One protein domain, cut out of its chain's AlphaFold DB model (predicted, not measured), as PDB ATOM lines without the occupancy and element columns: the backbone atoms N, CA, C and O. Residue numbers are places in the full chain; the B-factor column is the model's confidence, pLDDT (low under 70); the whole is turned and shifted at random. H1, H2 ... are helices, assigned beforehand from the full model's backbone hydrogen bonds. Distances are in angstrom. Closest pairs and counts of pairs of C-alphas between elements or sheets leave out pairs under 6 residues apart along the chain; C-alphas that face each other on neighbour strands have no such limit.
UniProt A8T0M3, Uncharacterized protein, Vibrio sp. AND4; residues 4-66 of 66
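AT A GLANCE: This is residues 4 to 66 of the 66 residues of an uncharacterized protein of Vibrio sp. AND4 (UniProt A8T0M3). A long helix, H4, makes one end of a loose, elongated model and H1 stands at the other, with short H2 and H3 between them. H4's far part sticks out with the tail, residues 58 to 66, of which 58 to 64 belong to H4. The 63 printed residues hold four named helices, H1 to H4 in order, no named strand: all helix. The whole is only just loose, close to compact, radius of gyration of the C-alphas 12.9 A, spans 40 by 25 by 19 A.

HOW THE PARTS SIT: H4, residues 47 to 64, has a kink of 27 degrees near residue 54. H3, residues 27 to 34, is close to H4 but not clearly touching: the closest C-alphas, of Thr 28 and Phe 57, are 7.4 A apart. Their lines are about perpendicular, 76 degrees. H2, residues 21 to 24, and H3 meet only through their link. H1, residues 4 to 16, only just touches H2, with residues 11 to 15 alone and 3 pairs of C-alphas within 8 A; the closest, Leu 14 and Tyr 24, are 7.1 A apart. H1 is apart from H3 and H4. Every O i to N i+4 pair is within hydrogen-bond range in H1 and H3, 12 of 14 in H4; H2 is too short for one.

IN THESE COORDINATES: H4 spans 26.2 A, from C-alpha 47 at (-10.684, 29.255, 55.122) to C-alpha 64 at (1.871, 20.866, 33.747). H1 spans 18.1 A from C-alpha 4 at (-25.245, 11.491, 52.976), H3 10.3 A and H2 5.5 A.

THE WHOLE: The C-alphas farthest apart, of Ala 5 and Lys 66, are 41.8 A apart. The printed part has no cut; the link H3 to H4 is long, 12 residues. Residue 66 alone is under pLDDT 70.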
ATOM      1  N   GLU A   4     -24.417  11.191  54.152       94.88
ATOM      2  CA  GLU A   4     -25.245  11.491  52.976       94.88
ATOM      3  C   GLU A   4     -26.482  12.315  53.348       94.88
ATOM      4  O   GLU A   4     -26.948  13.169  52.589       94.88
ATOM      5  N   ALA A   5     -27.025  12.107  54.551       96.44
ATOM      6  CA  ALA A   5     -28.098  12.947  55.073       96.44
ATOM      7  C   ALA A   5     -27.620  14.392  55.297       96.44
ATOM      8  O   ALA A   5     -28.275  15.327  54.832       96.44
ATOM      9  N   LYS A   6     -26.462  14.584  55.944       96.00
ATOM     10  CA  LYS A   6     -25.879  15.924  56.149       96.00
ATOM     11  C   LYS A   6     -25.549  16.607  54.824       96.00
ATOM     12  O   LYS A   6     -25.816  17.796  54.671       96.00
ATOM     13  N   LEU A   7     -25.010  15.859  53.865       96.69
ATOM     14  CA  LEU A   7     -24.638  16.389  52.561       96.69
ATOM     15  C   LEU A   7     -25.861  16.869  51.770       96.69
ATOM     16  O   LEU A   7     -25.842  17.971  51.223       96.69
ATOM     17  N   ARG A   8     -26.944  16.080  51.756       96.62
ATOM     18  CA  ARG A   8     -28.208  16.475  51.114       96.62
ATOM     19  C   ARG A   8     -28.811  17.726  51.743       96.62
ATOM     20  O   ARG A   8     -29.267  18.599  51.009       96.62
ATOM     21  N   LEU A   9     -28.784  17.833  53.073       97.44
ATOM     22  CA  LEU A   9     -29.264  19.024  53.778       97.44
ATOM     23  C   LEU A   9     -28.428  20.261  53.431       97.44
ATOM     24  O   LEU A   9     -28.996  21.291  53.085       97.44
ATOM     25  N   ALA A  10     -27.098  20.139  53.438       97.25
ATOM     26  CA  ALA A  10     -26.192  21.227  53.078       97.25
ATOM     27  C   ALA A  10     -26.376  21.687  51.620       97.25
ATOM     28  O   ALA A  10     -26.398  22.880  51.333       97.25
ATOM     29  N   HIS A  11     -26.556  20.749  50.682       97.44
ATOM     30  CA  HIS A  11     -26.867  21.092  49.293       97.44
ATOM     31  C   HIS A  11     -28.218  21.793  49.169       97.44
ATOM     32  O   HIS A  11     -28.305  22.805  48.482       97.44
ATOM     33  N   LYS A  12     -29.256  21.291  49.848       97.88
ATOM     34  CA  LYS A  12     -30.577  21.925  49.849       97.88
ATOM     35  C   LYS A  12     -30.506  23.358  50.377       97.88
ATOM     36  O   LYS A  12     -31.015  24.254  49.721       97.88
ATOM     37  N   GLU A  13     -29.826  23.579  51.499       98.19
ATOM     38  CA  GLU A  13     -29.641  24.916  52.071       98.19
ATOM     39  C   GLU A  13     -28.971  25.879  51.077       98.19
ATOM     40  O   GLU A  13     -29.408  27.017  50.921       98.19
ATOM     41  N   LEU A  14     -27.920  25.431  50.383       97.94
ATOM     42  CA  LEU A  14     -27.189  26.267  49.426       97.94
ATOM     43  C   LEU A  14     -27.992  26.532  48.143       97.94
ATOM     44  O   LEU A  14     -27.949  27.651  47.632       97.94
ATOM     45  N   ILE A  15     -28.769  25.556  47.666       97.81
ATOM     46  CA  ILE A  15     -29.717  25.742  46.557       97.81
ATOM     47  C   ILE A  15     -30.800  26.753  46.945       97.81
ATOM     48  O   ILE A  15     -31.060  27.683  46.186       97.81
ATOM     49  N   ASP A  16     -31.385  26.609  48.136       98.19
ATOM     50  CA  ASP A  16     -32.431  27.504  48.645       98.19
ATOM     51  C   ASP A  16     -31.888  28.946  48.820       98.19
ATOM     52  O   ASP A  16     -32.631  29.916  48.682       98.19
ATOM     53  N   LYS A  17     -30.570  29.108  49.033       97.25
ATOM     54  CA  LYS A  17     -29.844  30.398  49.042       97.25
ATOM     55  C   LYS A  17     -29.445  30.920  47.652       97.25
ATOM     56  O   LYS A  17     -28.805  31.967  47.560       97.25
ATOM     57  N   GLY A  18     -29.778  30.210  46.574       97.31
ATOM     58  CA  GLY A  18     -29.446  30.597  45.199       97.31
ATOM     59  C   GLY A  18     -27.982  30.371  44.805       97.31
ATOM     60  O   GLY A  18     -27.511  30.939  43.818       97.31
ATOM     61  N   VAL A  19     -27.233  29.556  45.554       97.44
ATOM     62  CA  VAL A  19     -25.839  29.231  45.226       97.44
ATOM     63  C   VAL A  19     -25.800  28.262  44.050       97.44
ATOM     64  O   VAL A  19     -26.460  27.225  44.042       97.44
ATOM     65  N   TRP A  20     -24.977  28.579  43.054       96.06
ATOM     66  CA  TRP A  20     -24.820  27.746  41.867       96.06
ATOM     67  C   TRP A  20     -24.154  26.407  42.199       96.06
ATOM     68  O   TRP A  20     -23.229  26.341  43.014       96.06
ATOM     69  N   ALA A  21     -24.577  25.345  41.509       93.62
ATOM     70  CA  ALA A  21     -24.082  23.984  41.723       93.62
ATOM     71  C   ALA A  21     -22.557  23.862  41.620       93.62
ATOM     72  O   ALA A  21     -21.940  23.180  42.434       93.62
ATOM     73  N   SER A  22     -21.938  24.577  40.679       92.75
ATOM     74  CA  SER A  22     -20.481  24.606  40.516       92.75
ATOM     75  C   SER A  22     -19.742  25.185  41.725       92.75
ATOM     76  O   SER A  22     -18.587  24.832  41.939       92.75
ATOM     77  N   ASN A  23     -20.387  26.043  42.521       93.56
ATOM     78  CA  ASN A  23     -19.750  26.720  43.651       93.56
ATOM     79  C   ASN A  23     -19.835  25.885  44.930       93.56
ATOM     80  O   ASN A  23     -18.877  25.838  45.698       93.56
ATOM     81  N   TYR A  24     -20.964  25.210  45.174       94.75
ATOM     82  CA  TYR A  24     -21.104  24.351  46.355       94.75
ATOM     83  C   TYR A  24     -20.700  22.891  46.120       94.75
ATOM     84  O   TYR A  24     -20.418  22.167  47.075       94.75
ATOM     85  N   ASN A  25     -20.665  22.436  44.870       95.12
ATOM     86  CA  ASN A  25     -20.279  21.080  44.499       95.12
ATOM     87  C   ASN A  25     -19.332  21.092  43.283       95.12
ATOM     88  O   ASN A  25     -19.682  20.574  42.220       95.12
ATOM     89  N   PRO A  26     -18.139  21.705  43.409       93.56
ATOM     90  CA  PRO A  26     -17.190  21.794  42.305       93.56
ATOM     91  C   PRO A  26     -16.654  20.406  41.902       93.56
ATOM     92  O   PRO A  26     -16.602  19.497  42.740       93.56
ATOM     93  N   PRO A  27     -16.170  20.237  40.652       91.38
ATOM     94  CA  PRO A  27     -15.637  18.963  40.158       91.38
ATOM     95  C   PRO A  27     -14.546  18.351  41.046       91.38
ATOM     96  O   PRO A  27     -14.473  17.133  41.195       91.38
ATOM     97  N   THR A  28     -13.732  19.196  41.679       90.25
ATOM     98  CA  THR A  28     -12.672  18.805  42.613       90.25
ATOM     99  C   THR A  28     -13.228  18.058  43.826       90.25
ATOM    100  O   THR A  28     -12.824  16.934  44.111       90.25
ATOM    101  N   VAL A  29     -14.227  18.636  44.497       92.75
ATOM    102  CA  VAL A  29     -14.911  18.020  45.644       92.75
ATOM    103  C   VAL A  29     -15.683  16.773  45.215       92.75
ATOM    104  O   VAL A  29     -15.663  15.768  45.924       92.75
ATOM    105  N   MET A  30     -16.320  16.793  44.039       93.38
ATOM    106  CA  MET A  30     -16.999  15.612  43.496       93.38
ATOM    107  C   MET A  30     -16.038  14.438  43.291       93.38
ATOM    108  O   MET A  30     -16.386  13.304  43.622       93.38
ATOM    109  N   LEU A  31     -14.837  14.693  42.764       92.69
ATOM    110  CA  LEU A  31     -13.817  13.665  42.571       92.69
ATOM    111  C   LEU A  31     -13.368  13.076  43.910       92.69
ATOM    112  O   LEU A  31     -13.339  11.857  44.054       92.69
ATOM    113  N   LEU A  32     -13.096  13.925  44.905       92.56
ATOM    114  CA  LEU A  32     -12.710  13.462  46.240       92.56
ATOM    115  C   LEU A  32     -13.791  12.568  46.865       92.56
ATOM    116  O   LEU A  32     -13.479  11.510  47.411       92.56
ATOM    117  N   ARG A  33     -15.071  12.933  46.715       93.94
ATOM    118  CA  ARG A  33     -16.195  12.103  47.178       93.94
ATOM    119  C   ARG A  33     -16.288  10.770  46.444       93.94
ATOM    120  O   ARG A  33     -16.519   9.747  47.080       93.94
ATOM    121  N   LYS A  34     -16.063  10.754  45.126       93.44
ATOM    122  CA  LYS A  34     -16.017   9.508  44.338       93.44
ATOM    123  C   LYS A  34     -14.888   8.570  44.775       93.44
ATOM    124  O   LYS A  34     -15.031   7.364  44.626       93.44
ATOM    125  N   LEU A  35     -13.807   9.107  45.342       94.56
ATOM    126  CA  LEU A  35     -12.719   8.330  45.948       94.56
ATOM    127  C   LEU A  35     -13.049   7.825  47.370       94.56
ATOM    128  O   LEU A  35     -12.180   7.278  48.040       94.56
ATOM    129  N   GLY A  36     -14.289   8.005  47.844       93.50
ATOM    130  CA  GLY A  36     -14.757   7.536  49.151       93.50
ATOM    131  C   GLY A  36     -14.518   8.516  50.301       93.50
ATOM    132  O   GLY A  36     -14.820   8.196  51.450       93.50
ATOM    133  N   MET A  37     -14.001   9.719  50.029       92.56
ATOM    134  CA  MET A  37     -13.792  10.719  51.076       92.56
ATOM    135  C   MET A  37     -15.093  11.448  51.421       92.56
ATOM    136  O   MET A  37     -15.774  12.009  50.563       92.56
ATOM    137  N   CYS A  38     -15.406  11.507  52.713       93.38
ATOM    138  CA  CYS A  38     -16.520  12.294  53.229       93.38
ATOM    139  C   CYS A  38     -16.136  13.779  53.276       93.38
ATOM    140  O   CYS A  38     -15.529  14.237  54.243       93.38
ATOM    141  N   PHE A  39     -16.477  14.534  52.231       92.31
ATOM    142  CA  PHE A  39     -16.074  15.933  52.086       92.31
ATOM    143  C   PHE A  39     -17.298  16.860  52.066       92.31
ATOM    144  O   PHE A  39     -18.161  16.695  51.199       92.31
ATOM    145  N   PRO A  40     -17.424  17.845  52.970       94.25
ATOM    146  CA  PRO A  40     -18.556  18.768  52.950       94.25
ATOM    147  C   PRO A  40     -18.457  19.750  51.763       94.25
ATOM    148  O   PRO A  40     -17.417  19.824  51.104       94.25
ATOM    149  N   PRO A  41     -19.531  20.491  51.431       95.69
ATOM    150  CA  PRO A  41     -19.447  21.588  50.466       95.69
ATOM    151  C   PRO A  41     -18.408  22.643  50.903       95.69
ATOM    152  O   PRO A  41     -18.273  22.866  52.110       95.69
ATOM    153  N   PRO A  42     -17.723  23.343  49.972       94.25
ATOM    154  CA  PRO A  42     -16.674  24.325  50.290       94.25
ATOM    155  C   PRO A  42     -17.070  25.389  51.326       94.25
ATOM    156  O   PRO A  42     -16.262  25.800  52.153       94.25
ATOM    157  N   TYR A  43     -18.344  25.784  51.336       95.00
ATOM    158  CA  TYR A  43     -18.907  26.771  52.263       95.00
ATOM    159  C   TYR A  43     -18.909  26.343  53.738       95.00
ATOM    160  O   TYR A  43     -19.044  27.195  54.611       95.00
ATOM    161  N   TYR A  44     -18.758  25.048  54.025       95.50
ATOM    162  CA  TYR A  44     -18.682  24.515  55.393       95.50
ATOM    163  C   TYR A  44     -17.248  24.145  55.798       95.50
ATOM    164  O   TYR A  44     -17.032  23.588  56.874       95.50
ATOM    165  N   LEU A  45     -16.263  24.422  54.942       94.12
ATOM    166  CA  LEU A  45     -14.849  24.248  55.250       94.12
ATOM    167  C   LEU A  45     -14.280  25.524  55.870       94.12
ATOM    168  O   LEU A  45     -14.736  26.633  55.589       94.12
ATOM    169  N   SER A  46     -13.232  25.376  56.682       94.88
ATOM    170  CA  SER A  46     -12.461  26.532  57.135       94.88
ATOM    171  C   SER A  46     -11.779  27.224  55.951       94.88
ATOM    172  O   SER A  46     -11.523  26.617  54.906       94.88
ATOM    173  N   TYR A  47     -11.431  28.499  56.127       93.25
ATOM    174  CA  TYR A  47     -10.684  29.255  55.122       93.25
ATOM    175  C   TYR A  47      -9.410  28.517  54.677       93.25
ATOM    176  O   TYR A  47      -9.203  28.294  53.486       93.25
ATOM    177  N   PHE A  48      -8.599  28.049  55.630       95.31
ATOM    178  CA  PHE A  48      -7.366  27.320  55.324       95.31
ATOM    179  C   PHE A  48      -7.615  26.001  54.589       95.31
ATOM    180  O   PHE A  48      -6.869  25.676  53.669       95.31
ATOM    181  N   ALA A  49      -8.675  25.262  54.931       93.31
ATOM    182  CA  ALA A  49      -9.025  24.039  54.210       93.31
ATOM    183  C   ALA A  49      -9.406  24.332  52.749       93.31
ATOM    184  O   ALA A  49      -8.969  23.614  51.852       93.31
ATOM    185  N   ASN A  50     -10.145  25.418  52.496       94.31
ATOM    186  CA  ASN A  50     -10.456  25.866  51.135       94.31
ATOM    187  C   ASN A  50      -9.197  26.266  50.346       94.31
ATOM    188  O   ASN A  50      -9.067  25.902  49.175       94.31
ATOM    189  N   VAL A  51      -8.250  26.967  50.981       94.12
ATOM    190  CA  VAL A  51      -6.972  27.345  50.352       94.12
ATOM    191  C   VAL A  51      -6.152  26.104  49.994       94.12
ATOM    192  O   VAL A  51      -5.682  25.996  48.865       94.12
ATOM    193  N   MET A  52      -6.018  25.145  50.914       93.50
ATOM    194  CA  MET A  52      -5.276  23.903  50.665       93.50
ATOM    195  C   MET A  52      -5.927  23.056  49.575       93.50
ATOM    196  O   MET A  52      -5.234  22.596  48.669       93.50
ATOM    197  N   LEU A  53      -7.255  22.904  49.612       90.62
ATOM    198  CA  LEU A  53      -8.000  22.219  48.562       90.62
ATOM    199  C   LEU A  53      -7.715  22.861  47.202       90.62
ATOM    200  O   LEU A  53      -7.355  22.169  46.259       90.62
ATOM    201  N   SER A  54      -7.808  24.187  47.112       90.31
ATOM    202  CA  SER A  54      -7.538  24.913  45.868       90.31
ATOM    203  C   SER A  54      -6.092  24.718  45.402       90.31
ATOM    204  O   SER A  54      -5.858  24.401  44.237       90.31
ATOM    205  N   ALA A  55      -5.117  24.838  46.306       91.44
ATOM    206  CA  ALA A  55      -3.700  24.682  45.987       91.44
ATOM    207  C   ALA A  55      -3.376  23.288  45.424       91.44
ATOM    208  O   ALA A  55      -2.697  23.195  44.404       91.44
ATOM    209  N   ILE A  56      -3.912  22.219  46.026       88.31
ATOM    210  CA  ILE A  56      -3.690  20.834  45.576       88.31
ATOM    211  C   ILE A  56      -4.139  20.627  44.125       88.31
ATOM    212  O   ILE A  56      -3.504  19.869  43.397       88.31
ATOM    213  N   PHE A  57      -5.205  21.296  43.684       84.12
ATOM    214  CA  PHE A  57      -5.694  21.160  42.311       84.12
ATOM    215  C   PHE A  57      -5.004  22.116  41.328       84.12
ATOM    216  O   PHE A  57      -4.624  21.695  40.236       84.12
ATOM    217  N   TYR A  58      -4.823  23.390  41.690       87.62
ATOM    218  CA  TYR A  58      -4.323  24.403  40.754       87.62
ATOM    219  C   TYR A  58      -2.795  24.432  40.621       87.62
ATOM    220  O   TYR A  58      -2.301  24.730  39.534       87.62
ATOM    221  N   VAL A  59      -2.035  24.109  41.674       90.88
ATOM    222  CA  VAL A  59      -0.561  24.144  41.622       90.88
ATOM    223  C   VAL A  59      -0.002  23.094  40.653       90.88
ATOM    224  O   VAL A  59       0.791  23.471  39.789       90.88
ATOM    225  N   PRO A  60      -0.422  21.812  40.700       87.94
ATOM    226  CA  PRO A  60       0.037  20.829  39.722       87.94
ATOM    227  C   PRO A  60      -0.410  21.175  38.304       87.94
ATOM    228  O   PRO A  60       0.387  21.071  37.378       87.94
ATOM    229  N   ALA A  61      -1.654  21.643  38.132       85.81
ATOM    230  CA  ALA A  61      -2.156  22.058  36.826       85.81
ATOM    231  C   ALA A  61      -1.275  23.161  36.218       85.81
ATOM    232  O   ALA A  61      -0.854  23.046  35.072       85.81
ATOM    233  N   TRP A  62      -0.920  24.185  36.999       88.81
ATOM    234  CA  TRP A  62      -0.025  25.249  36.544       88.81
ATOM    235  C   TRP A  62       1.357  24.732  36.128       88.81
ATOM    236  O   TRP A  62       1.891  25.181  35.120       88.81
ATOM    237  N   GLY A  63       1.927  23.786  36.880       88.44
ATOM    238  CA  GLY A  63       3.217  23.176  36.545       88.44
ATOM    239  C   GLY A  63       3.193  22.309  35.281       88.44
ATOM    240  O   GLY A  63       4.213  22.203  34.616       88.44
ATOM    241  N   ILE A  64       2.046  21.713  34.942       86.50
ATOM    242  CA  ILE A  64       1.871  20.866  33.747       86.50
ATOM    243  C   ILE A  64       1.647  21.702  32.476       86.50
ATOM    244  O   ILE A  64       2.065  21.294  31.398       86.50
ATOM    245  N   PHE A  65       0.974  22.854  32.582       80.06
ATOM    246  CA  PHE A  65       0.688  23.744  31.444       80.06
ATOM    247  C   PHE A  65       1.790  24.787  31.169       80.06
ATOM    248  O   PHE A  65       1.580  25.705  30.373       80.06
ATOM    249  N   LYS A  66       2.934  24.674  31.844       59.31
ATOM    250  CA  LYS A  66       4.146  25.467  31.611       59.31
ATOM    251  C   LYS A  66       5.099  24.715  30.695       59.31
ATOM    252  O   LYS A  66       5.707  25.406  29.851       59.31
TER     253      LYS A  66